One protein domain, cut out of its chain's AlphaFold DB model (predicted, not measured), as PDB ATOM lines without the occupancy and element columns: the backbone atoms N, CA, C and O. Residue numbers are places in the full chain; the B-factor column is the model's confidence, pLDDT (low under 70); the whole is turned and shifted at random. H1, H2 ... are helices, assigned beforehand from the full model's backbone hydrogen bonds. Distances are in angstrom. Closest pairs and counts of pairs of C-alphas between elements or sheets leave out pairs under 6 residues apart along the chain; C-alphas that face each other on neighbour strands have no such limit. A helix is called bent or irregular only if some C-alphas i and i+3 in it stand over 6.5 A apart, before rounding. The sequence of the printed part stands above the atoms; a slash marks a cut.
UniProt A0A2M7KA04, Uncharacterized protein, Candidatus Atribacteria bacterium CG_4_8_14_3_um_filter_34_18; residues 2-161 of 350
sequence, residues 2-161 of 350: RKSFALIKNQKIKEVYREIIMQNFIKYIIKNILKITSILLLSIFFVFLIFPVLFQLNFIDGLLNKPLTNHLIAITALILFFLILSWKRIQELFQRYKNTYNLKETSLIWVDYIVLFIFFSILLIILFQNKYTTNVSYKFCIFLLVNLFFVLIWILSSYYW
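Overview. This is residues 2 to 161 of the 350 residues of an uncharacterized protein of Candidatus Atribacteria bacterium CG_4_8_14_3_um_filter_34_18 (UniProt A0A2M7KA04). A loose frame of helices is open between two pairs: H1b crossed by H4 on one side, and the bent helix H3 with H6 running beside its arm H3a on the other, while a long free arm, residues 2 to 27 of H1a, sticks out from the frame. H2 and its links join the two sides at one end, and the link of residues 102 to 109 joins them at the other. The printed part has 160 residues with six named helices, H1 to H6 in order, and no named strand; the class is all helix. It is loose, with a radius of gyration of the C-alphas of 21.4 A, and spans 67 by 34 by 34 A; without the free arm, residues 2 to 27, the body spans 52 by 33 by 19 A.

Along the chain. H1, residues 2 to 56, was assigned as one helix by its hydrogen bonds but is bent: C-alphas 31 and 34 are 8.2 A apart. Its arm H1a, residues 2 to 31, begins with C-alpha 2 at (5.818, -29.021, 14.529) and is 43.9 A long; H1b, residues 34 to 56, is 32.5 A long, with a kink of 32 degrees near residue 47. H2 is residues 58 to 65. H3, residues 69 to 101, was also assigned as one helix by its hydrogen bonds but is bent, C-alphas 85 and 88 being 7.7 A apart; its arms are H3a, residues 69 to 85, 24.2 A long, and H3b, residues 88 to 101, 19.9 A long. H4, residues 110 to 128, is 26.5 A long and begins with C-alpha 110 at (-38.260, -46.227, -3.131). H5 is residues 130 to 133. H6, residues 138 to 160, is 32.9 A long and ends with C-alpha 160 at (-30.297, -45.298, 16.065).

Arrangement. H1a touches no helix, and its line is about perpendicular to that of H1b, only just, at 72 degrees. H1b touches H4 with residues 39 to 47 alone, the same way at a steep tilt of 53 degrees; the closest C-alphas, of Ser 43 and Ser 121, are 5.1 A apart. H2 is close but not clearly touching H1b, H3a and H6. H3a and H6 are close but not clearly touching, at a shallow tilt of 3 degrees, the same way; their closest C-alphas, of Thr 76 and Asn 147, are 7.7 A apart. H3b touches H6 at a steep tilt of 66 degrees, with the C-alphas of Gln 91 and Ser 158 closest at 5.1 A. H4 and H6 are apart, and H4 and H5 meet only through their link. Every O i to N i+4 pair is within hydrogen-bond range in H1a, H2, H3a, H3b, H4 and H6, and 16 of 19 are in H1b; H5 is too short for such a pair.

Size, cuts and confidence. The two C-alphas farthest apart, of Arg 2 and Asn 58, are 71.6 A apart. Without residues 2 to 27 the body spans 52 by 33 by 19 A. The printed part has no cut and no long link. The mean pLDDT of the printed part is 79.5; residues 2 to 14, 18, 58 to 69, 104 to 106 and 132 to 136 are under 70.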
ATOM      1  N   ARG A   2       6.539 -27.719  14.603       49.81
ATOM      2  CA  ARG A   2       5.818 -29.021  14.529       49.81
ATOM      3  C   ARG A   2       4.275 -28.942  14.605       49.81
ATOM      4  O   ARG A   2       3.605 -29.715  13.932       49.81
ATOM      5  N   LYS A   3       3.699 -27.990  15.359       49.97
ATOM      6  CA  LYS A   3       2.231 -27.800  15.450       49.97
ATOM      7  C   LYS A   3       1.598 -27.219  14.172       49.97
ATOM      8  O   LYS A   3       0.498 -27.625  13.818       49.97
ATOM      9  N   SER A   4       2.289 -26.329  13.452       48.06
ATOM     10  CA  SER A   4       1.779 -25.748  12.197       48.06
ATOM     11  C   SER A   4       1.801 -26.759  11.046       48.06
ATOM     12  O   SER A   4       0.827 -26.858  10.306       48.06
ATOM     13  N   PHE A   5       2.837 -27.599  10.954       48.22
ATOM     14  CA  PHE A   5       2.894 -28.692   9.972       48.22
ATOM     15  C   PHE A   5       1.804 -29.759  10.185       48.22
ATOM     16  O   PHE A   5       1.246 -30.269   9.214       48.22
ATOM     17  N   ALA A   6       1.447 -30.072  11.438       55.41
ATOM     18  CA  ALA A   6       0.361 -31.007  11.749       55.41
ATOM     19  C   ALA A   6      -1.032 -30.454  11.374       55.41
ATOM     20  O   ALA A   6      -1.880 -31.200  10.885       55.41
ATOM     21  N   LEU A   7      -1.255 -29.147  11.550       55.06
ATOM     22  CA  LEU A   7      -2.496 -28.468  11.152       55.06
ATOM     23  C   LEU A   7      -2.667 -28.423   9.626       55.06
ATOM     24  O   LEU A   7      -3.739 -28.763   9.131       55.06
ATOM     25  N   ILE A   8      -1.596 -28.118   8.886       58.69
ATOM     26  CA  ILE A   8      -1.601 -28.089   7.413       58.69
ATOM     27  C   ILE A   8      -1.838 -29.497   6.836       58.69
ATOM     28  O   ILE A   8      -2.606 -29.663   5.888       58.69
ATOM     29  N   LYS A   9      -1.236 -30.538   7.432       61.78
ATOM     30  CA  LYS A   9      -1.453 -31.937   7.020       61.78
ATOM     31  C   LYS A   9      -2.900 -32.389   7.268       61.78
ATOM     32  O   LYS A   9      -3.491 -33.023   6.401       61.78
ATOM     33  N   ASN A  10      -3.498 -32.008   8.401       62.72
ATOM     34  CA  ASN A  10      -4.903 -32.304   8.704       62.72
ATOM     35  C   ASN A  10      -5.899 -31.521   7.831       62.72
ATOM     36  O   ASN A  10      -6.967 -32.047   7.522       62.72
ATOM     37  N   GLN A  11      -5.572 -30.293   7.416       65.69
ATOM     38  CA  GLN A  11      -6.389 -29.536   6.459       65.69
ATOM     39  C   GLN A  11      -6.366 -30.176   5.071       65.69
ATOM     40  O   GLN A  11      -7.436 -30.453   4.537       65.69
ATOM     41  N   LYS A  12      -5.184 -30.534   4.553       67.94
ATOM     42  CA  LYS A  12      -5.065 -31.236   3.263       67.94
ATOM     43  C   LYS A  12      -5.807 -32.573   3.251       67.94
ATOM     44  O   LYS A  12      -6.489 -32.884   2.284       67.94
ATOM     45  N   ILE A  13      -5.744 -33.349   4.338       69.44
ATOM     46  CA  ILE A  13      -6.503 -34.608   4.453       69.44
ATOM     47  C   ILE A  13      -8.018 -34.344   4.444       69.44
ATOM     48  O   ILE A  13      -8.759 -35.073   3.788       69.44
ATOM     49  N   LYS A  14      -8.496 -33.297   5.130       69.56
ATOM     50  CA  LYS A  14      -9.919 -32.919   5.114       69.56
ATOM     51  C   LYS A  14     -10.382 -32.429   3.741       69.56
ATOM     52  O   LYS A  14     -11.515 -32.722   3.375       69.56
ATOM     53  N   GLU A  15      -9.549 -31.699   3.006       71.38
ATOM     54  CA  GLU A  15      -9.856 -31.235   1.646       71.38
ATOM     55  C   GLU A  15      -9.948 -32.401   0.667       71.38
ATOM     56  O   GLU A  15     -10.983 -32.558   0.027       71.38
ATOM     57  N   VAL A  16      -8.953 -33.294   0.657       74.19
ATOM     58  CA  VAL A  16      -8.979 -34.516  -0.165       74.19
ATOM     59  C   VAL A  16     -10.210 -35.367   0.164       74.19
ATOM     60  O   VAL A  16     -10.886 -35.875  -0.728       74.19
ATOM     61  N   TYR A  17     -10.564 -35.488   1.446       70.88
ATOM     62  CA  TYR A  17     -11.755 -36.231   1.854       70.88
ATOM     63  C   TYR A  17     -13.059 -35.567   1.379       70.88
ATOM     64  O   TYR A  17     -13.972 -36.262   0.931       70.88
ATOM     65  N   ARG A  18     -13.154 -34.230   1.426       68.06
ATOM     66  CA  ARG A  18     -14.303 -33.490   0.876       68.06
ATOM     67  C   ARG A  18     -14.402 -33.639  -0.637       68.06
ATOM     68  O   ARG A  18     -15.506 -33.845  -1.126       68.06
ATOM     69  N   GLU A  19     -13.287 -33.568  -1.361       72.06
ATOM     70  CA  GLU A  19     -13.267 -33.763  -2.814       72.06
ATOM     71  C   GLU A  19     -13.758 -35.160  -3.197       72.06
ATOM     72  O   GLU A  19     -14.623 -35.288  -4.060       72.06
ATOM     73  N   ILE A  20     -13.293 -36.202  -2.501       72.94
ATOM     74  CA  ILE A  20     -13.744 -37.581  -2.732       72.94
ATOM     75  C   ILE A  20     -15.252 -37.720  -2.471       72.94
ATOM     76  O   ILE A  20     -15.967 -38.325  -3.271       72.94
ATOM     77  N   ILE A  21     -15.762 -37.140  -1.377       71.88
ATOM     78  CA  ILE A  21     -17.203 -37.152  -1.075       71.88
ATOM     79  C   ILE A  21     -17.991 -36.427  -2.168       71.88
ATOM     80  O   ILE A  21     -18.985 -36.964  -2.659       71.88
ATOM     81  N   MET A  22     -17.546 -35.237  -2.571       71.56
ATOM     82  CA  MET A  22     -18.212 -34.439  -3.600       71.56
ATOM     83  C   MET A  22     -18.230 -35.155  -4.949       71.56
ATOM     84  O   MET A  22     -19.274 -35.206  -5.596       71.56
ATOM     85  N   GLN A  23     -17.124 -35.779  -5.357       74.44
ATOM     86  CA  GLN A  23     -17.071 -36.564  -6.592       74.44
ATOM     87  C   GLN A  23     -18.021 -37.765  -6.552       74.44
ATOM     88  O   GLN A  23     -18.727 -38.027  -7.528       74.44
ATOM     89  N   ASN A  24     -18.086 -38.481  -5.426       72.12
ATOM     90  CA  ASN A  24     -19.013 -39.602  -5.259       72.12
ATOM     91  C   ASN A  24     -20.476 -39.142  -5.292       72.12
ATOM     92  O   ASN A  24     -21.312 -39.795  -5.917       72.12
ATOM     93  N   PHE A  25     -20.779 -37.998  -4.679       74.00
ATOM     94  CA  PHE A  25     -22.114 -37.407  -4.694       74.00
ATOM     95  C   PHE A  25     -22.537 -36.960  -6.100       74.00
ATOM     96  O   PHE A  25     -23.639 -37.278  -6.543       74.00
ATOM     97  N   ILE A  26     -21.644 -36.301  -6.843       77.00
ATOM     98  CA  ILE A  26     -21.896 -35.898  -8.234       77.00
ATOM     99  C   ILE A  26     -22.146 -37.132  -9.109       77.00
ATOM    100  O   ILE A  26     -23.138 -37.176  -9.836       77.00
ATOM    101  N   LYS A  27     -21.308 -38.175  -8.999       77.88
ATOM    102  CA  LYS A  27     -21.519 -39.446  -9.713       77.88
ATOM    103  C   LYS A  27     -22.874 -40.072  -9.379       77.88
ATOM    104  O   LYS A  27     -23.562 -40.546 -10.281       77.88
ATOM    105  N   TYR A  28     -23.273 -40.046  -8.109       78.00
ATOM    106  CA  TYR A  28     -24.572 -40.549  -7.666       78.00
ATOM    107  C   TYR A  28     -25.744 -39.772  -8.284       78.00
ATOM    108  O   TYR A  28     -26.682 -40.397  -8.786       78.00
ATOM    109  N   ILE A  29     -25.683 -38.433  -8.297       80.81
ATOM    110  CA  ILE A  29     -26.709 -37.589  -8.931       80.81
ATOM    111  C   ILE A  29     -26.792 -37.887 -10.424       80.81
ATOM    112  O   ILE A  29     -27.882 -38.155 -10.920       80.81
ATOM    113  N   ILE A  30     -25.659 -37.891 -11.132       83.69
ATOM    114  CA  ILE A  30     -25.619 -38.140 -12.580       83.69
ATOM    115  C   ILE A  30     -26.226 -39.511 -12.901       83.69
ATOM    116  O   ILE A  30     -27.094 -39.607 -13.767       83.69
ATOM    117  N   LYS A  31     -25.857 -40.559 -12.150       82.88
ATOM    118  CA  LYS A  31     -26.400 -41.921 -12.326       82.88
ATOM    119  C   LYS A  31     -27.921 -41.982 -12.145       82.88
ATOM    120  O   LYS A  31     -28.577 -42.845 -12.723       82.88
ATOM    121  N   ASN A  32     -28.490 -41.086 -11.342       84.69
ATOM    122  CA  ASN A  32     -29.904 -41.086 -10.989       84.69
ATOM    123  C   ASN A  32     -30.686 -39.891 -11.567       84.69
ATOM    124  O   ASN A  32     -31.846 -39.699 -11.200       84.69
ATOM    125  N   ILE A  33     -30.106 -39.112 -12.487       88.50
ATOM    126  CA  ILE A  33     -30.666 -37.820 -12.908       88.50
ATOM    127  C   ILE A  33     -32.088 -37.942 -13.465       88.50
ATOM    128  O   ILE A  33     -32.968 -37.208 -13.034       88.50
ATOM    129  N   LEU A  34     -32.352 -38.935 -14.323       87.94
ATOM    130  CA  LEU A  34     -33.677 -39.174 -14.916       87.94
ATOM    131  C   LEU A  34     -34.750 -39.507 -13.868       87.94
ATOM    132  O   LEU A  34     -35.919 -39.159 -14.005       87.94
ATOM    133  N   LYS A  35     -34.353 -40.194 -12.795       88.75
ATOM    134  CA  LYS A  35     -35.253 -40.542 -11.694       88.75
ATOM    135  C   LYS A  35     -35.556 -39.306 -10.853       88.75
ATOM    136  O   LYS A  35     -36.715 -39.056 -10.537       88.75
ATOM    137  N   ILE A  36     -34.534 -38.506 -10.552       89.19
ATOM    138  CA  ILE A  36     -34.684 -37.250  -9.809       89.19
ATOM    139  C   ILE A  36     -35.580 -36.284 -10.588       89.19
ATOM    140  O   ILE A  36     -36.518 -35.737 -10.011       89.19
ATOM    141  N   THR A  37     -35.367 -36.129 -11.898       90.56
ATOM    142  CA  THR A  37     -36.215 -35.272 -12.736       90.56
ATOM    143  C   THR A  37     -37.656 -35.771 -12.783       90.56
ATOM    144  O   THR A  37     -38.565 -34.957 -12.652       90.56
ATOM    145  N   SER A  38     -37.898 -37.086 -12.865       90.81
ATOM    146  CA  SER A  38     -39.268 -37.622 -12.791       90.81
ATOM    147  C   SER A  38     -39.965 -37.320 -11.459       90.81
ATOM    148  O   SER A  38     -41.148 -36.990 -11.457       90.81
ATOM    149  N   ILE A  39     -39.241 -37.371 -10.333       93.62
ATOM    150  CA  ILE A  39     -39.789 -37.039  -9.008       93.62
ATOM    151  C   ILE A  39     -40.138 -35.553  -8.952       93.62
ATOM    152  O   ILE A  39     -41.182 -35.175  -8.421       93.62
ATOM    153  N   LEU A  40     -39.273 -34.708  -9.508       92.81
ATOM    154  CA  LEU A  40     -39.469 -33.266  -9.537       92.81
ATOM    155  C   LEU A  40     -40.689 -32.904 -10.399       92.81
ATOM    156  O   LEU A  40     -41.556 -32.168  -9.940       92.81
ATOM    157  N   LEU A  41     -40.828 -33.509 -11.585       94.25
ATOM    158  CA  LEU A  41     -42.015 -33.369 -12.438       94.25
ATOM    159  C   LEU A  41     -43.291 -33.858 -11.743       94.25
ATOM    160  O   LEU A  41     -44.310 -33.173 -11.790       94.25
ATOM    161  N   LEU A  42     -43.235 -35.002 -11.054       95.00
ATOM    162  CA  LEU A  42     -44.363 -35.516 -10.276       95.00
ATOM    163  C   LEU A  42     -44.746 -34.559  -9.137       95.00
ATOM    164  O   LEU A  42     -45.929 -34.348  -8.885       95.00
ATOM    165  N   SER A  43     -43.757 -33.956  -8.474       94.69
ATOM    166  CA  SER A  43     -43.973 -32.966  -7.411       94.69
ATOM    167  C   SER A  43     -44.612 -31.691  -7.966       94.69
ATOM    168  O   SER A  43     -45.560 -31.183  -7.379       94.69
ATOM    169  N   ILE A  44     -44.163 -31.209  -9.131       94.31
ATOM    170  CA  ILE A  44     -44.778 -30.075  -9.841       94.31
ATOM    171  C   ILE A  44     -46.236 -30.397 -10.184       94.31
ATOM    172  O   ILE A  44     -47.134 -29.636  -9.831       94.31
ATOM    173  N   PHE A  45     -46.488 -31.544 -10.817       95.50
ATOM    174  CA  PHE A  45     -47.839 -31.986 -11.163       95.50
ATOM    175  C   PHE A  45     -48.747 -32.028  -9.926       95.50
ATOM    176  O   PHE A  45     -49.838 -31.459  -9.929       95.50
ATOM    177  N   PHE A  46     -48.271 -32.638  -8.838       94.19
ATOM    178  CA  PHE A  46     -49.010 -32.707  -7.584       94.19
ATOM    179  C   PHE A  46     -49.314 -31.316  -7.013       94.19
ATOM    180  O   PHE A  46     -50.469 -31.025  -6.713       94.19
ATOM    181  N   VAL A  47     -48.313 -30.441  -6.896       92.44
ATOM    182  CA  VAL A  47     -48.459 -29.133  -6.235       92.44
ATOM    183  C   VAL A  47     -49.306 -28.143  -7.036       92.44
ATOM    184  O   VAL A  47     -49.996 -27.319  -6.438       92.44
ATOM    185  N   PHE A  48     -49.281 -28.195  -8.368       92.00
ATOM    186  CA  PHE A  48     -50.011 -27.227  -9.192       92.00
ATOM    187  C   PHE A  48     -51.388 -27.708  -9.656       92.00
ATOM    188  O   PHE A  48     -52.253 -26.866  -9.883       92.00
ATOM    189  N   LEU A  49     -51.623 -29.021  -9.766       90.44
ATOM    190  CA  LEU A  49     -52.915 -29.550 -10.226       90.44
ATOM    191  C   LEU A  49     -53.718 -30.203  -9.106       90.44
ATOM    192  O   LEU A  49     -54.894 -29.898  -8.939       90.44
ATOM    193  N   ILE A  50     -53.100 -31.091  -8.326       88.56
ATOM    194  CA  ILE A  50     -53.825 -31.877  -7.321       88.56
ATOM    195  C   ILE A  50     -54.027 -31.067  -6.038       88.56
ATOM    196  O   ILE A  50     -55.136 -30.999  -5.513       88.56
ATOM    197  N   PHE A  51     -52.964 -30.449  -5.527       86.38
ATOM    198  CA  PHE A  51     -52.972 -29.768  -4.236       86.38
ATOM    199  C   PHE A  51     -54.025 -28.643  -4.137       86.38
ATOM    200  O   PHE A  51     -54.762 -28.639  -3.148       86.38
ATOM    201  N   PRO A  52     -54.202 -27.749  -5.136       84.50
ATOM    202  CA  PRO A  52     -55.227 -26.705  -5.064       84.50
ATOM    203  C   PRO A  52     -56.650 -27.274  -5.059       84.50
ATOM    204  O   PRO A  52     -57.498 -26.784  -4.319       84.50
ATOM    205  N   VAL A  53     -56.903 -28.333  -5.839       83.69
ATOM    206  CA  VAL A  53     -58.207 -29.014  -5.889       83.69
ATOM    207  C   VAL A  53     -58.515 -29.681  -4.550       83.69
ATOM    208  O   VAL A  53     -59.617 -29.530  -4.033       83.69
ATOM    209  N   LEU A  54     -57.534 -30.364  -3.950       78.75
ATOM    210  CA  LEU A  54     -57.684 -30.955  -2.617       78.75
ATOM    211  C   LEU A  54     -58.030 -29.900  -1.562       78.75
ATOM    212  O   LEU A  54     -58.865 -30.165  -0.703       78.75
ATOM    213  N   PHE A  55     -57.415 -28.716  -1.636       72.38
ATOM    214  CA  PHE A  55     -57.670 -27.626  -0.695       72.38
ATOM    215  C   PHE A  55     -59.051 -26.983  -0.889       72.38
ATOM    216  O   PHE A  55     -59.692 -26.617   0.090       72.38
ATOM    217  N   GLN A  56     -59.528 -26.883  -2.135       73.25
ATOM    218  CA  GLN A  56     -60.857 -26.350  -2.463       73.25
ATOM    219  C   GLN A  56     -62.010 -27.278  -2.067       73.25
ATOM    220  O   GLN A  56     -63.143 -26.819  -1.922       73.25
ATOM    221  N   LEU A  57     -61.763 -28.581  -1.886       70.38
ATOM    222  CA  LEU A  57     -62.748 -29.449  -1.252       70.38
ATOM    223  C   LEU A  57     -62.947 -28.937   0.181       70.38
ATOM    224  O   LEU A  57     -62.047 -29.070   1.009       70.38
ATOM    225  N   ASN A  58     -64.139 -28.401   0.476       62.06
ATOM    226  CA  ASN A  58     -64.586 -27.815   1.759       62.06
ATOM    227  C   ASN A  58     -64.219 -28.615   3.035       62.06
ATOM    228  O   ASN A  58     -64.369 -28.128   4.155       62.06
ATOM    229  N   PHE A  59     -63.756 -29.853   2.874       60.53
ATOM    230  CA  PHE A  59     -63.143 -30.686   3.894       60.53
ATOM    231  C   PHE A  59     -61.889 -30.060   4.530       60.53
ATOM    232  O   PHE A  59     -61.777 -30.057   5.755       60.53
ATOM    233  N   ILE A  60     -60.958 -29.511   3.737       62.12
ATOM    234  CA  ILE A  60     -59.687 -28.976   4.260       62.12
ATOM    235  C   ILE A  60     -59.903 -27.625   4.952       62.12
ATOM    236  O   ILE A  60     -59.420 -27.430   6.068       62.12
ATOM    237  N   ASP A  61     -60.714 -26.740   4.369       59.34
ATOM    238  CA  ASP A  61     -61.098 -25.474   5.003       59.34
ATOM    239  C   ASP A  61     -61.833 -25.687   6.340       59.34
ATOM    240  O   ASP A  61     -61.601 -24.954   7.303       59.34
ATOM    241  N   GLY A  62     -62.672 -26.724   6.451       60.91
ATOM    242  CA  GLY A  62     -63.316 -27.105   7.713       60.91
ATOM    243  C   GLY A  62     -62.337 -27.609   8.782       60.91
ATOM    244  O   GLY A  62     -62.563 -27.377   9.970       60.91
ATOM    245  N   LEU A  63     -61.246 -28.258   8.363       60.59
ATOM    246  CA  LEU A  63     -60.198 -28.799   9.234       60.59
ATOM    247  C   LEU A  63     -59.205 -27.720   9.710       60.59
ATOM    248  O   LEU A  63     -58.694 -27.806  10.824       60.59
ATOM    249  N   LEU A  64     -58.929 -26.718   8.866       60.34
ATOM    250  CA  LEU A  64     -57.939 -25.662   9.117       60.34
ATOM    251  C   LEU A  64     -58.527 -24.414   9.798       60.34
ATOM    252  O   LEU A  64     -57.841 -23.797  10.618       60.34
ATOM    253  N   ASN A  65     -59.785 -24.058   9.496       59.66
ATOM    254  CA  ASN A  65     -60.380 -22.779   9.910       59.66
ATOM    255  C   ASN A  65     -61.306 -22.886  11.138       59.66
ATOM    256  O   ASN A  65     -61.589 -21.872  11.779       59.66
ATOM    257  N   LYS A  66     -61.775 -24.090  11.508       61.69
ATOM    258  CA  LYS A  66     -62.586 -24.318  12.721       61.69
ATOM    259  C   LYS A  66     -61.842 -25.213  13.714       61.69
ATOM    260  O   LYS A  66     -61.249 -26.209  13.305       61.69
ATOM    261  N   PRO A  67     -61.902 -24.940  15.030       57.28
ATOM    262  CA  PRO A  67     -61.322 -25.822  16.029       57.28
ATOM    263  C   PRO A  67     -62.218 -27.059  16.213       57.28
ATOM    264  O   PRO A  67     -62.887 -27.199  17.230       57.28
ATOM    265  N   LEU A  68     -62.223 -27.996  15.258       59.94
ATOM    266  CA  LEU A  68     -62.634 -29.382  15.523       59.94
ATOM    267  C   LEU A  68     -61.481 -30.103  16.241       59.94
ATOM    268  O   LEU A  68     -60.959 -31.115  15.770       59.94
ATOM    269  N   THR A  69     -61.060 -29.562  17.388       65.56
ATOM    270  CA  THR A  69     -59.933 -30.080  18.177       65.56
ATOM    271  C   THR A  69     -60.081 -31.573  18.435       65.56
ATOM    272  O   THR A  69     -59.112 -32.306  18.295       65.56
ATOM    273  N   ASN A  70     -61.296 -32.052  18.700       70.44
ATOM    274  CA  ASN A  70     -61.536 -33.453  19.049       70.44
ATOM    275  C   ASN A  70     -61.282 -34.417  17.878       70.44
ATOM    276  O   ASN A  70     -60.667 -35.461  18.077       70.44
ATOM    277  N   HIS A  71     -61.696 -34.070  16.655       76.00
ATOM    278  CA  HIS A  71     -61.460 -34.926  15.485       76.00
ATOM    279  C   HIS A  71     -59.987 -34.935  15.084       76.00
ATOM    280  O   HIS A  71     -59.442 -35.987  14.764       76.00
ATOM    281  N   LEU A  72     -59.322 -33.781  15.158       74.44
ATOM    282  CA  LEU A  72     -57.886 -33.678  14.908       74.44
ATOM    283  C   LEU A  72     -57.074 -34.472  15.931       74.44
ATOM    284  O   LEU A  72     -56.185 -35.231  15.549       74.44
ATOM    285  N   ILE A  73     -57.422 -34.361  17.215       77.75
ATOM    286  CA  ILE A  73     -56.823 -35.165  18.281       77.75
ATOM    287  C   ILE A  73     -57.036 -36.654  17.987       77.75
ATOM    288  O   ILE A  73     -56.064 -37.403  17.997       77.75
ATOM    289  N   ALA A  74     -58.251 -37.083  17.630       80.56
ATOM    290  CA  ALA A  74     -58.531 -38.482  17.297       80.56
ATOM    291  C   ALA A  74     -57.711 -38.989  16.094       80.56
ATOM    292  O   ALA A  74     -57.115 -40.063  16.167       80.56
ATOM    293  N   ILE A  75     -57.618 -38.204  15.014       82.50
ATOM    294  CA  ILE A  75     -56.811 -38.545  13.831       82.50
ATOM    295  C   ILE A  75     -55.330 -38.662  14.210       82.50
ATOM    296  O   ILE A  75     -54.680 -39.640  13.848       82.50
ATOM    297  N   THR A  76     -54.786 -37.707  14.970       82.12
ATOM    298  CA  THR A  76     -53.380 -37.787  15.404       82.12
ATOM    299  C   THR A  76     -53.116 -38.944  16.357       82.12
ATOM    300  O   THR A  76     -52.096 -39.611  16.212       82.12
ATOM    301  N   ALA A  77     -54.040 -39.249  17.271       83.88
ATOM    302  CA  ALA A  77     -53.926 -40.395  18.163       83.88
ATOM    303  C   ALA A  77     -53.908 -41.711  17.373       83.88
ATOM    304  O   ALA A  77     -53.089 -42.581  17.659       83.88
ATOM    305  N   LEU A  78     -54.740 -41.829  16.332       89.38
ATOM    306  CA  LEU A  78     -54.713 -42.964  15.408       89.38
ATOM    307  C   LEU A  78     -53.373 -43.058  14.669       89.38
ATOM    308  O   LEU A  78     -52.787 -44.136  14.616       89.38
ATOM    309  N   ILE A  79     -52.849 -41.945  14.144       87.88
ATOM    310  CA  ILE A  79     -51.536 -41.922  13.476       87.88
ATOM    311  C   ILE A  79     -50.434 -42.379  14.441       87.88
ATOM    312  O   ILE A  79     -49.652 -43.263  14.094       87.88
ATOM    313  N   LEU A  80     -50.389 -41.834  15.660       87.31
ATOM    314  CA  LEU A  80     -49.415 -42.223  16.683       87.31
ATOM    315  C   LEU A  80     -49.554 -43.703  17.068       87.31
ATOM    316  O   LEU A  80     -48.547 -44.400  17.180       87.31
ATOM    317  N   PHE A  81     -50.782 -44.209  17.197       90.44
ATOM    318  CA  PHE A  81     -51.048 -45.626  17.446       90.44
ATOM    319  C   PHE A  81     -50.489 -46.518  16.329       90.44
ATOM    320  O   PHE A  81     -49.760 -47.475  16.601       90.44
ATOM    321  N   PHE A  82     -50.742 -46.176  15.062       89.81
ATOM    322  CA  PHE A  82     -50.191 -46.915  13.924       89.81
ATOM    323  C   PHE A  82     -48.662 -46.822  13.829       89.81
ATOM    324  O   PHE A  82     -48.019 -47.806  13.448       89.81
ATOM    325  N   LEU A  83     -48.066 -45.683  14.200       86.88
ATOM    326  CA  LEU A  83     -46.612 -45.532  14.288       86.88
ATOM    327  C   LEU A  83     -46.027 -46.471  15.349       86.88
ATOM    328  O   LEU A  83     -45.063 -47.181  15.068       86.88
ATOM    329  N   ILE A  84     -46.641 -46.562  16.531       87.94
ATOM    330  CA  ILE A  84     -46.214 -47.500  17.582       87.94
ATOM    331  C   ILE A  84     -46.284 -48.948  17.079       87.94
ATOM    332  O   ILE A  84     -45.297 -49.678  17.181       87.94
ATOM    333  N   LEU A  85     -47.400 -49.353  16.459       90.19
ATOM    334  CA  LEU A  85     -47.553 -50.703  15.897       90.19
ATOM    335  C   LEU A  85     -46.523 -51.022  14.803       90.19
ATOM    336  O   LEU A  85     -46.121 -52.174  14.630       90.19
ATOM    337  N   SER A  86     -46.081 -50.008  14.061       89.50
ATOM    338  CA  SER A  86     -45.159 -50.168  12.934       89.50
ATOM    339  C   SER A  86     -43.680 -50.045  13.320       89.50
ATOM    340  O   SER A  86     -42.818 -50.212  12.455       89.50
ATOM    341  N   TRP A  87     -43.365 -49.799  14.596       86.94
ATOM    342  CA  TRP A  87     -42.008 -49.537  15.090       86.94
ATOM    343  C   TRP A  87     -40.978 -50.574  14.641       86.94
ATOM    344  O   TRP A  87     -40.012 -50.227  13.963       86.94
ATOM    345  N   LYS A  88     -41.218 -51.861  14.926       87.69
ATOM    346  CA  LYS A  88     -40.284 -52.945  14.570       87.69
ATOM    347  C   LYS A  88     -40.037 -53.024  13.060       87.69
ATOM    348  O   LYS A  88     -38.900 -53.140  12.616       87.69
ATOM    349  N   ARG A  89     -41.096 -52.893  12.254       88.44
ATOM    350  CA  ARG A  89     -40.990 -52.927  10.784       88.44
ATOM    351  C   ARG A  89     -40.152 -51.765  10.254       88.44
ATOM    352  O   ARG A  89     -39.403 -51.927   9.294       88.44
ATOM    353  N   ILE A  90     -40.272 -50.594  10.874       88.06
ATOM    354  CA  ILE A  90     -39.548 -49.391  10.457       88.06
ATOM    355  C   ILE A  90     -38.085 -49.449  10.908       88.06
ATOM    356  O   ILE A  90     -37.199 -49.056  10.152       88.06
ATOM    357  N   GLN A  91     -37.799 -50.056  12.059       88.81
ATOM    358  CA  GLN A  91     -36.436 -50.402  12.465       88.81
ATOM    359  C   GLN A  91     -35.756 -51.361  11.472       88.81
ATOM    360  O   GLN A  91     -34.650 -51.084  11.004       88.81
ATOM    361  N   GLU A  92     -36.426 -52.455  11.098       87.31
ATOM    362  CA  GLU A  92     -35.937 -53.396  10.079       87.31
ATOM    363  C   GLU A  92     -35.703 -52.685   8.735       87.31
ATOM    364  O   GLU A  92     -34.676 -52.888   8.082       87.31
ATOM    365  N   LEU A  93     -36.615 -51.789   8.340       88.94
ATOM    366  CA  LEU A  93     -36.466 -50.976   7.138       88.94
ATOM    367  C   LEU A  93     -35.222 -50.079   7.199       88.94
ATOM    368  O   LEU A  93     -34.447 -50.075   6.243       88.94
ATOM    369  N   PHE A  94     -34.999 -49.352   8.298       87.19
ATOM    370  CA  PHE A  94     -33.825 -48.485   8.452       87.19
ATOM    371  C   PHE A  94     -32.514 -49.268   8.417       87.19
ATOM    372  O   PHE A  94     -31.529 -48.802   7.841       87.19
ATOM    373  N   GLN A  95     -32.488 -50.477   8.974       86.38
ATOM    374  CA  GLN A  95     -31.305 -51.333   8.911       86.38
ATOM    375  C   GLN A  95     -31.018 -51.809   7.494       86.38
ATOM    376  O   GLN A  95     -29.873 -51.736   7.043       86.38
ATOM    377  N   ARG A  96     -32.054 -52.232   6.765       89.00
ATOM    378  CA  ARG A  96     -31.934 -52.609   5.353       89.00
ATOM    379  C   ARG A  96     -31.494 -51.427   4.496       89.00
ATOM    380  O   ARG A  96     -30.580 -51.573   3.692       89.00
ATOM    381  N   TYR A  97     -32.080 -50.251   4.729       87.25
ATOM    382  CA  TYR A  97     -31.705 -48.991   4.086       87.25
ATOM    383  C   TYR A  97     -30.222 -48.673   4.315       87.25
ATOM    384  O   TYR A  97     -29.476 -48.455   3.365       87.25
ATOM    385  N   LYS A  98     -29.760 -48.732   5.570       84.81
ATOM    386  CA  LYS A  98     -28.362 -48.484   5.941       84.81
ATOM    387  C   LYS A  98     -27.399 -49.487   5.304       84.81
ATOM    388  O   LYS A  98     -26.336 -49.098   4.829       84.81
ATOM    389  N   ASN A  99     -27.760 -50.769   5.282       85.25
ATOM    390  CA  ASN A  99     -26.958 -51.800   4.628       85.25
ATOM    391  C   ASN A  99     -26.860 -51.562   3.116       85.25
ATOM    392  O   ASN A  99     -25.770 -51.691   2.568       85.25
ATOM    393  N   THR A 100     -27.962 -51.173   2.464       86.19
ATOM    394  CA  THR A 100     -27.981 -50.806   1.041       86.19
ATOM    395  C   THR A 100     -27.147 -49.562   0.758       86.19
ATOM    396  O   THR A 100     -26.411 -49.538  -0.221       86.19
ATOM    397  N   TYR A 101     -27.208 -48.539   1.610       81.31
ATOM    398  CA  TYR A 101     -26.450 -47.302   1.406       81.31
ATOM    399  C   TYR A 101     -24.928 -47.507   1.519       81.31
ATOM    400  O   TYR A 101     -24.153 -46.788   0.899       81.31
ATOM    401  N   ASN A 102     -24.489 -48.520   2.271       78.69
ATOM    402  CA  ASN A 102     -23.071 -48.871   2.406       78.69
ATOM    403  C   ASN A 102     -22.509 -49.675   1.214       78.69
ATOM    404  O   ASN A 102     -21.329 -50.039   1.222       78.69
ATOM    405  N   LEU A 103     -23.330 -49.992   0.209       80.81
ATOM    406  CA  LEU A 103     -22.882 -50.684  -0.998       80.81
ATOM    407  C   LEU A 103     -22.032 -49.753  -1.876       80.81
ATOM    408  O   LEU A 103     -22.193 -48.536  -1.859       80.81
ATOM    409  N   LYS A 104     -21.125 -50.331  -2.678       69.75
ATOM    410  CA  LYS A 104     -20.272 -49.556  -3.605       69.75
ATOM    411  C   LYS A 104     -21.092 -48.805  -4.661       69.75
ATOM    412  O   LYS A 104     -20.720 -47.704  -5.048       69.75
ATOM    413  N   GLU A 105     -22.185 -49.406  -5.122       69.75
ATOM    414  CA  GLU A 105     -23.063 -48.834  -6.137       69.75
ATOM    415  C   GLU A 105     -24.477 -48.656  -5.591       69.75
ATOM    416  O   GLU A 105     -25.309 -49.557  -5.654       69.75
ATOM    417  N   THR A 106     -24.771 -47.472  -5.062       65.81
ATOM    418  CA  THR A 106     -26.113 -47.153  -4.577       65.81
ATOM    419  C   THR A 106     -26.984 -46.645  -5.725       65.81
ATOM    420  O   THR A 106     -26.624 -45.739  -6.478       65.81
ATOM    421  N   SER A 107     -28.158 -47.252  -5.881       70.94
ATOM    422  CA  SER A 107     -29.228 -46.725  -6.731       70.94
ATOM    423  C   SER A 107     -30.287 -46.066  -5.851       70.94
ATOM    424  O   SER A 107     -30.421 -46.443  -4.688       70.94
ATOM    425  N   LEU A 108     -31.036 -45.097  -6.394       80.06
ATOM    426  CA  LEU A 108     -32.216 -44.577  -5.698       80.06
ATOM    427  C   LEU A 108     -33.192 -45.719  -5.420       80.06
ATOM    428  O   LEU A 108     -33.676 -46.376  -6.353       80.06
ATOM    429  N   ILE A 109     -33.492 -45.920  -4.143       84.69
ATOM    430  CA  ILE A 109     -34.512 -46.853  -3.680       84.69
ATOM    431  C   ILE A 109     -35.807 -46.103  -3.381       84.69
ATOM    432  O   ILE A 109     -35.815 -44.889  -3.210       84.69
ATOM    433  N   TRP A 110     -36.927 -46.821  -3.309       83.81
ATOM    434  CA  TRP A 110     -38.260 -46.227  -3.131       83.81
ATOM    435  C   TRP A 110     -38.375 -45.296  -1.907       83.81
ATOM    436  O   TRP A 110     -39.142 -44.341  -1.942       83.81
ATOM    437  N   VAL A 111     -37.584 -45.529  -0.852       85.94
ATOM    438  CA  VAL A 111     -37.507 -44.633   0.315       85.94
ATOM    439  C   VAL A 111     -36.989 -43.251  -0.094       85.94
ATOM    440  O   VAL A 111     -37.588 -42.244   0.275       85.94
ATOM    441  N   ASP A 112     -35.939 -43.194  -0.917       86.75
ATOM    442  CA  ASP A 112     -35.387 -41.933  -1.422       86.75
ATOM    443  C   ASP A 112     -36.404 -41.202  -2.306       86.75
ATOM    444  O   ASP A 112     -36.533 -39.985  -2.217       86.75
ATOM    445  N   TYR A 113     -37.173 -41.942  -3.118       88.50
ATOM    446  CA  TYR A 113     -38.251 -41.369  -3.933       88.50
ATOM    447  C   TYR A 113     -39.291 -40.653  -3.074       88.50
ATOM    448  O   TYR A 113     -39.659 -39.524  -3.386       88.50
ATOM    449  N   ILE A 114     -39.747 -41.291  -1.992       89.25
ATOM    450  CA  ILE A 114     -40.740 -40.706  -1.085       89.25
ATOM    451  C   ILE A 114     -40.171 -39.461  -0.403       89.25
ATOM    452  O   ILE A 114     -40.824 -38.420  -0.389       89.25
ATOM    453  N   VAL A 115     -38.947 -39.543   0.127       89.62
ATOM    454  CA  VAL A 115     -38.304 -38.419   0.825       89.62
ATOM    455  C   VAL A 115     -38.110 -37.229  -0.116       89.62
ATOM    456  O   VAL A 115     -38.473 -36.109   0.239       89.62
ATOM    457  N   LEU A 116     -37.593 -37.461  -1.325       90.50
ATOM    458  CA  LEU A 116     -37.394 -36.408  -2.322       90.50
ATOM    459  C   LEU A 116     -38.721 -35.817  -2.803       90.50
ATOM    460  O   LEU A 116     -38.825 -34.601  -2.925       90.50
ATOM    461  N   PHE A 117     -39.741 -36.648  -3.034       94.44
ATOM    462  CA  PHE A 117     -41.071 -36.181  -3.424       94.44
ATOM    463  C   PHE A 117     -41.680 -35.269  -2.356       94.44
ATOM    464  O   PHE A 117     -42.156 -34.181  -2.677       94.44
ATOM    465  N   ILE A 118     -41.622 -35.670  -1.081       91.81
ATOM    466  CA  ILE A 118     -42.104 -34.853   0.042       91.81
ATOM    467  C   ILE A 118     -41.306 -33.547   0.125       91.81
ATOM    468  O   ILE A 118     -41.903 -32.477   0.220       91.81
ATOM    469  N   PHE A 119     -39.973 -33.616   0.045       92.88
ATOM    470  CA  PHE A 119     -39.101 -32.443   0.103       92.88
ATOM    471  C   PHE A 119     -39.412 -31.429  -1.007       92.88
ATOM    472  O   PHE A 119     -39.657 -30.258  -0.715       92.88
ATOM    473  N   PHE A 120     -39.455 -31.869  -2.270       93.50
ATOM    474  CA  PHE A 120     -39.763 -30.990  -3.398       93.50
ATOM    475  C   PHE A 120     -41.197 -30.466  -3.344       93.50
ATOM    476  O   PHE A 120     -41.414 -29.290  -3.627       93.50
ATOM    477  N   SER A 121     -42.163 -31.293  -2.936       92.81
ATOM    478  CA  SER A 121     -43.555 -30.860  -2.790       92.81
ATOM    479  C   SER A 121     -43.691 -29.761  -1.735       92.81
ATOM    480  O   SER A 121     -44.289 -28.726  -2.011       92.81
ATOM    481  N   ILE A 122     -43.081 -29.932  -0.555       89.12
ATOM    482  CA  ILE A 122     -43.080 -28.913   0.507       89.12
ATOM    483  C   ILE A 122     -42.403 -27.628   0.020       89.12
ATOM    484  O   ILE A 122     -42.959 -26.544   0.187       89.12
ATOM    485  N   LEU A 123     -41.231 -27.743  -0.610       91.00
ATOM    486  CA  LEU A 123     -40.491 -26.597  -1.134       91.00
ATOM    487  C   LEU A 123     -41.330 -25.795  -2.141       91.00
ATOM    488  O   LEU A 123     -41.422 -24.575  -2.033       91.00
ATOM    489  N   LEU A 124     -41.976 -26.472  -3.093       91.38
ATOM    490  CA  LEU A 124     -42.820 -25.833  -4.105       91.38
ATOM    491  C   LEU A 124     -44.074 -25.196  -3.498       91.38
ATOM    492  O   LEU A 124     -44.452 -24.102  -3.911       91.38
ATOM    493  N   ILE A 125     -44.699 -25.836  -2.505       88.44
ATOM    494  CA  ILE A 125     -45.856 -25.263  -1.800       88.44
ATOM    495  C   ILE A 125     -45.460 -23.960  -1.100       88.44
ATOM    496  O   ILE A 125     -46.160 -22.959  -1.244       88.44
ATOM    497  N   ILE A 126     -44.321 -23.944  -0.397       85.06
ATOM    498  CA  ILE A 126     -43.817 -22.745   0.290       85.06
ATOM    499  C   ILE A 126     -43.530 -21.618  -0.711       85.06
ATOM    500  O   ILE A 126     -43.891 -20.470  -0.460       85.06
ATOM    501  N   LEU A 127     -42.895 -21.936  -1.842       87.50
ATOM    502  CA  LEU A 127     -42.485 -20.936  -2.829       87.50
ATOM    503  C   LEU A 127     -43.655 -20.372  -3.648       87.50
ATOM    504  O   LEU A 127     -43.668 -19.177  -3.931       87.50
ATOM    505  N   PHE A 128     -44.622 -21.209  -4.040       87.31
ATOM    506  CA  PHE A 128     -45.620 -20.848  -5.056       87.31
ATOM    507  C   PHE A 128     -47.075 -20.886  -4.574       87.31
ATOM    508  O   PHE A 128     -47.922 -20.242  -5.185       87.31
ATOM    509  N   GLN A 129     -47.387 -21.601  -3.488       82.75
ATOM    510  CA  GLN A 129     -48.759 -21.794  -2.989       82.75
ATOM    511  C   GLN A 129     -49.004 -21.119  -1.625       82.75
ATOM    512  O   GLN A 129     -49.887 -21.526  -0.870       82.75
ATOM    513  N   ASN A 130     -48.271 -20.041  -1.314       72.00
ATOM    514  CA  ASN A 130     -48.323 -19.360  -0.009       72.00
ATOM    515  C   ASN A 130     -49.712 -18.772   0.347       72.00
ATOM    516  O   ASN A 130     -50.021 -18.521   1.506       72.00
ATOM    517  N   LYS A 131     -50.610 -18.576  -0.629       74.00
ATOM    518  CA  LYS A 131     -51.991 -18.146  -0.345       74.00
ATOM    519  C   LYS A 131     -52.734 -19.158   0.540       74.00
ATOM    520  O   LYS A 131     -53.471 -18.759   1.436       74.00
ATOM    521  N   TYR A 132     -52.502 -20.453   0.326       67.38
ATOM    522  CA  TYR A 132     -53.184 -21.541   1.035       67.38
ATOM    523  C   TYR A 132     -52.631 -21.796   2.448       67.38
ATOM    524  O   TYR A 132     -53.309 -22.393   3.278       67.38
ATOM    525  N   THR A 133     -51.420 -21.326   2.756       63.16
ATOM    526  CA  THR A 133     -50.774 -21.502   4.070       63.16
ATOM    527  C   THR A 133     -51.153 -20.419   5.082       63.16
ATOM    528  O   THR A 133     -51.036 -20.642   6.285       63.16
ATOM    529  N   THR A 134     -51.632 -19.256   4.630       63.12
ATOM    530  CA  THR A 134     -51.901 -18.096   5.505       63.12
ATOM    531  C   THR A 134     -53.178 -18.186   6.352       63.12
ATOM    532  O   THR A 134     -53.277 -17.488   7.359       63.12
ATOM    533  N   ASN A 135     -54.122 -19.073   6.021       64.12
ATOM    534  CA  ASN A 135     -55.402 -19.212   6.738       64.12
ATOM    535  C   ASN A 135     -55.357 -20.156   7.957       64.12
ATOM    536  O   ASN A 135     -56.380 -20.413   8.588       64.12
ATOM    537  N   VAL A 136     -54.190 -20.689   8.320       67.31
ATOM    538  CA  VAL A 136     -54.080 -21.711   9.369       67.31
ATOM    539  C   VAL A 136     -54.061 -21.090  10.774       67.31
ATOM    540  O   VAL A 136     -53.260 -20.206  11.073       67.31
ATOM    541  N   SER A 137     -54.911 -21.589  11.681       72.44
ATOM    542  CA  SER A 137     -54.949 -21.138  13.084       72.44
ATOM    543  C   SER A 137     -53.628 -21.388  13.830       72.44
ATOM    544  O   SER A 137     -53.082 -22.492  13.797       72.44
ATOM    545  N   TYR A 138     -53.163 -20.415  14.628       75.06
ATOM    546  CA  TYR A 138     -51.929 -20.554  15.422       75.06
ATOM    547  C   TYR A 138     -51.957 -21.749  16.396       75.06
ATOM    548  O   TYR A 138     -50.933 -22.399  16.605       75.06
ATOM    549  N   LYS A 139     -53.127 -22.088  16.967       74.44
ATOM    550  CA  LYS A 139     -53.288 -23.254  17.859       74.44
ATOM    551  C   LYS A 139     -53.025 -24.562  17.116       74.44
ATOM    552  O   LYS A 139     -52.402 -25.470  17.664       74.44
ATOM    553  N   PHE A 140     -53.477 -24.641  15.866       73.62
ATOM    554  CA  PHE A 140     -53.238 -25.790  15.003       73.62
ATOM    555  C   PHE A 140     -51.758 -25.905  14.626       73.62
ATOM    556  O   PHE A 140     -51.203 -26.999  14.693       73.62
ATOM    557  N   CYS A 141     -51.089 -24.786  14.334       75.88
ATOM    558  CA  CYS A 141     -49.646 -24.776  14.082       75.88
ATOM    559  C   CYS A 141     -48.849 -25.335  15.272       75.88
ATOM    560  O   CYS A 141     -47.993 -26.195  15.081       75.88
ATOM    561  N   ILE A 142     -49.162 -24.907  16.504       80.31
ATOM    562  CA  ILE A 142     -48.513 -25.424  17.724       80.31
ATOM    563  C   ILE A 142     -48.763 -26.930  17.880       80.31
ATOM    564  O   ILE A 142     -47.830 -27.694  18.121       80.31
ATOM    565  N   PHE A 143     -50.010 -27.374  17.705       80.69
ATOM    566  CA  PHE A 143     -50.375 -28.790  17.780       80.69
ATOM    567  C   PHE A 143     -49.621 -29.652  16.755       80.69
ATOM    568  O   PHE A 143     -49.107 -30.720  17.094       80.69
ATOM    569  N   LEU A 144     -49.520 -29.186  15.509       79.12
ATOM    570  CA  LEU A 144     -48.805 -29.874  14.436       79.12
ATOM    571  C   LEU A 144     -47.305 -29.962  14.758       79.12
ATOM    572  O   LEU A 144     -46.720 -31.039  14.643       79.12
ATOM    573  N   LEU A 145     -46.699 -28.873  15.245       84.50
ATOM    574  CA  LEU A 145     -45.292 -28.845  15.658       84.50
ATOM    575  C   LEU A 145     -44.979 -29.868  16.760       84.50
ATOM    576  O   LEU A 145     -43.994 -30.597  16.647       84.50
ATOM    577  N   VAL A 146     -45.823 -29.972  17.792       85.31
ATOM    578  CA  VAL A 146     -45.647 -30.958  18.875       85.31
ATOM    579  C   VAL A 146     -45.733 -32.393  18.343       85.31
ATOM    580  O   VAL A 146     -44.906 -33.234  18.689       85.31
ATOM    581  N   ASN A 147     -46.692 -32.684  17.461       85.25
ATOM    582  CA  ASN A 147     -46.818 -34.017  16.865       85.25
ATOM    583  C   ASN A 147     -45.631 -34.360  15.954       85.25
ATOM    584  O   ASN A 147     -45.094 -35.465  16.041       85.25
ATOM    585  N   LEU A 148     -45.171 -33.415  15.126       86.88
ATOM    586  CA  LEU A 148     -43.962 -33.590  14.316       86.88
ATOM    587  C   LEU A 148     -42.732 -33.851  15.184       86.88
ATOM    588  O   LEU A 148     -41.904 -34.677  14.812       86.88
ATOM    589  N   PHE A 149     -42.625 -33.197  16.342       89.50
ATOM    590  CA  PHE A 149     -41.543 -33.443  17.292       89.50
ATOM    591  C   PHE A 149     -41.551 -34.890  17.806       89.50
ATOM    592  O   PHE A 149     -40.512 -35.552  17.770       89.50
ATOM    593  N   PHE A 150     -42.712 -35.428  18.195       86.31
ATOM    594  CA  PHE A 150     -42.826 -36.836  18.595       86.31
ATOM    595  C   PHE A 150     -42.511 -37.801  17.452       86.31
ATOM    596  O   PHE A 150     -41.774 -38.764  17.661       86.31
ATOM    597  N   VAL A 151     -43.008 -37.535  16.241       87.88
ATOM    598  CA  VAL A 151     -42.693 -38.347  15.053       87.88
ATOM    599  C   VAL A 151     -41.195 -38.307  14.748       87.88
ATOM    600  O   VAL A 151     -40.604 -39.339  14.439       87.88
ATOM    601  N   LEU A 152     -40.551 -37.147  14.877       89.25
ATOM    602  CA  LEU A 152     -39.118 -36.991  14.648       89.25
ATOM    603  C   LEU A 152     -38.296 -37.754  15.690       89.25
ATOM    604  O   LEU A 152     -37.377 -38.477  15.311       89.25
ATOM    605  N   ILE A 153     -38.657 -37.668  16.974       88.38
ATOM    606  CA  ILE A 153     -38.051 -38.502  18.020       88.38
ATOM    607  C   ILE A 153     -38.209 -39.975  17.659       88.38
ATOM    608  O   ILE A 153     -37.216 -40.691  17.651       88.38
ATOM    609  N   TRP A 154     -39.425 -40.400  17.308       89.62
ATOM    610  CA  TRP A 154     -39.777 -41.776  16.966       89.62
ATOM    611  C   TRP A 154     -38.961 -42.304  15.759       89.62
ATOM    612  O   TRP A 154     -38.422 -43.417  15.793       89.62
ATOM    613  N   ILE A 155     -38.764 -41.479  14.724       86.50
ATOM    614  CA  ILE A 155     -37.886 -41.784  13.581       86.50
ATOM    615  C   ILE A 155     -36.425 -41.896  14.029       86.50
ATOM    616  O   ILE A 155     -35.753 -42.867  13.680       86.50
ATOM    617  N   LEU A 156     -35.919 -40.933  14.806       87.12
ATOM    618  CA  LEU A 156     -34.527 -40.922  15.261       87.12
ATOM    619  C   LEU A 156     -34.216 -42.126  16.152       87.12
ATOM    620  O   LEU A 156     -33.212 -42.807  15.941       87.12
ATOM    621  N   SER A 157     -35.089 -42.447  17.103       85.75
ATOM    622  CA  SER A 157     -34.957 -43.642  17.936       85.75
ATOM    623  C   SER A 157     -35.014 -44.924  17.110       85.75
ATOM    624  O   SER A 157     -34.268 -45.856  17.403       85.75
ATOM    625  N   SER A 158     -35.830 -44.967  16.050       86.75
ATOM    626  CA  SER A 158     -35.864 -46.102  15.117       86.75
ATOM    627  C   SER A 158     -34.570 -46.223  14.308       86.75
ATOM    628  O   SER A 158     -34.074 -47.328  14.106       86.75
ATOM    629  N   TYR A 159     -33.987 -45.100  13.882       84.19
ATOM    630  CA  TYR A 159     -32.746 -45.055  13.104       84.19
ATOM    631  C   TYR A 159     -31.511 -45.461  13.923       84.19
ATOM    632  O   TYR A 159     -30.654 -46.211  13.448       84.19
ATOM    633  N   TYR A 160     -31.408 -44.973  15.164       80.69
ATOM    634  CA  TYR A 160     -30.297 -45.298  16.065       80.69
ATOM    635  C   TYR A 160     -30.458 -46.647  16.764       80.69
ATOM    636  O   TYR A 160     -29.524 -47.102  17.436       80.69
ATOM    637  N   TRP A 161     -31.598 -47.313  16.580       78.31
ATOM    638  CA  TRP A 161     -31.801 -48.651  17.096       78.31
ATOM    639  C   TRP A 161     -30.797 -49.617  16.467       78.31
ATOM    640  O   TRP A 161     -30.834 -49.952  15.279       78.31
TER     641      TRP A 161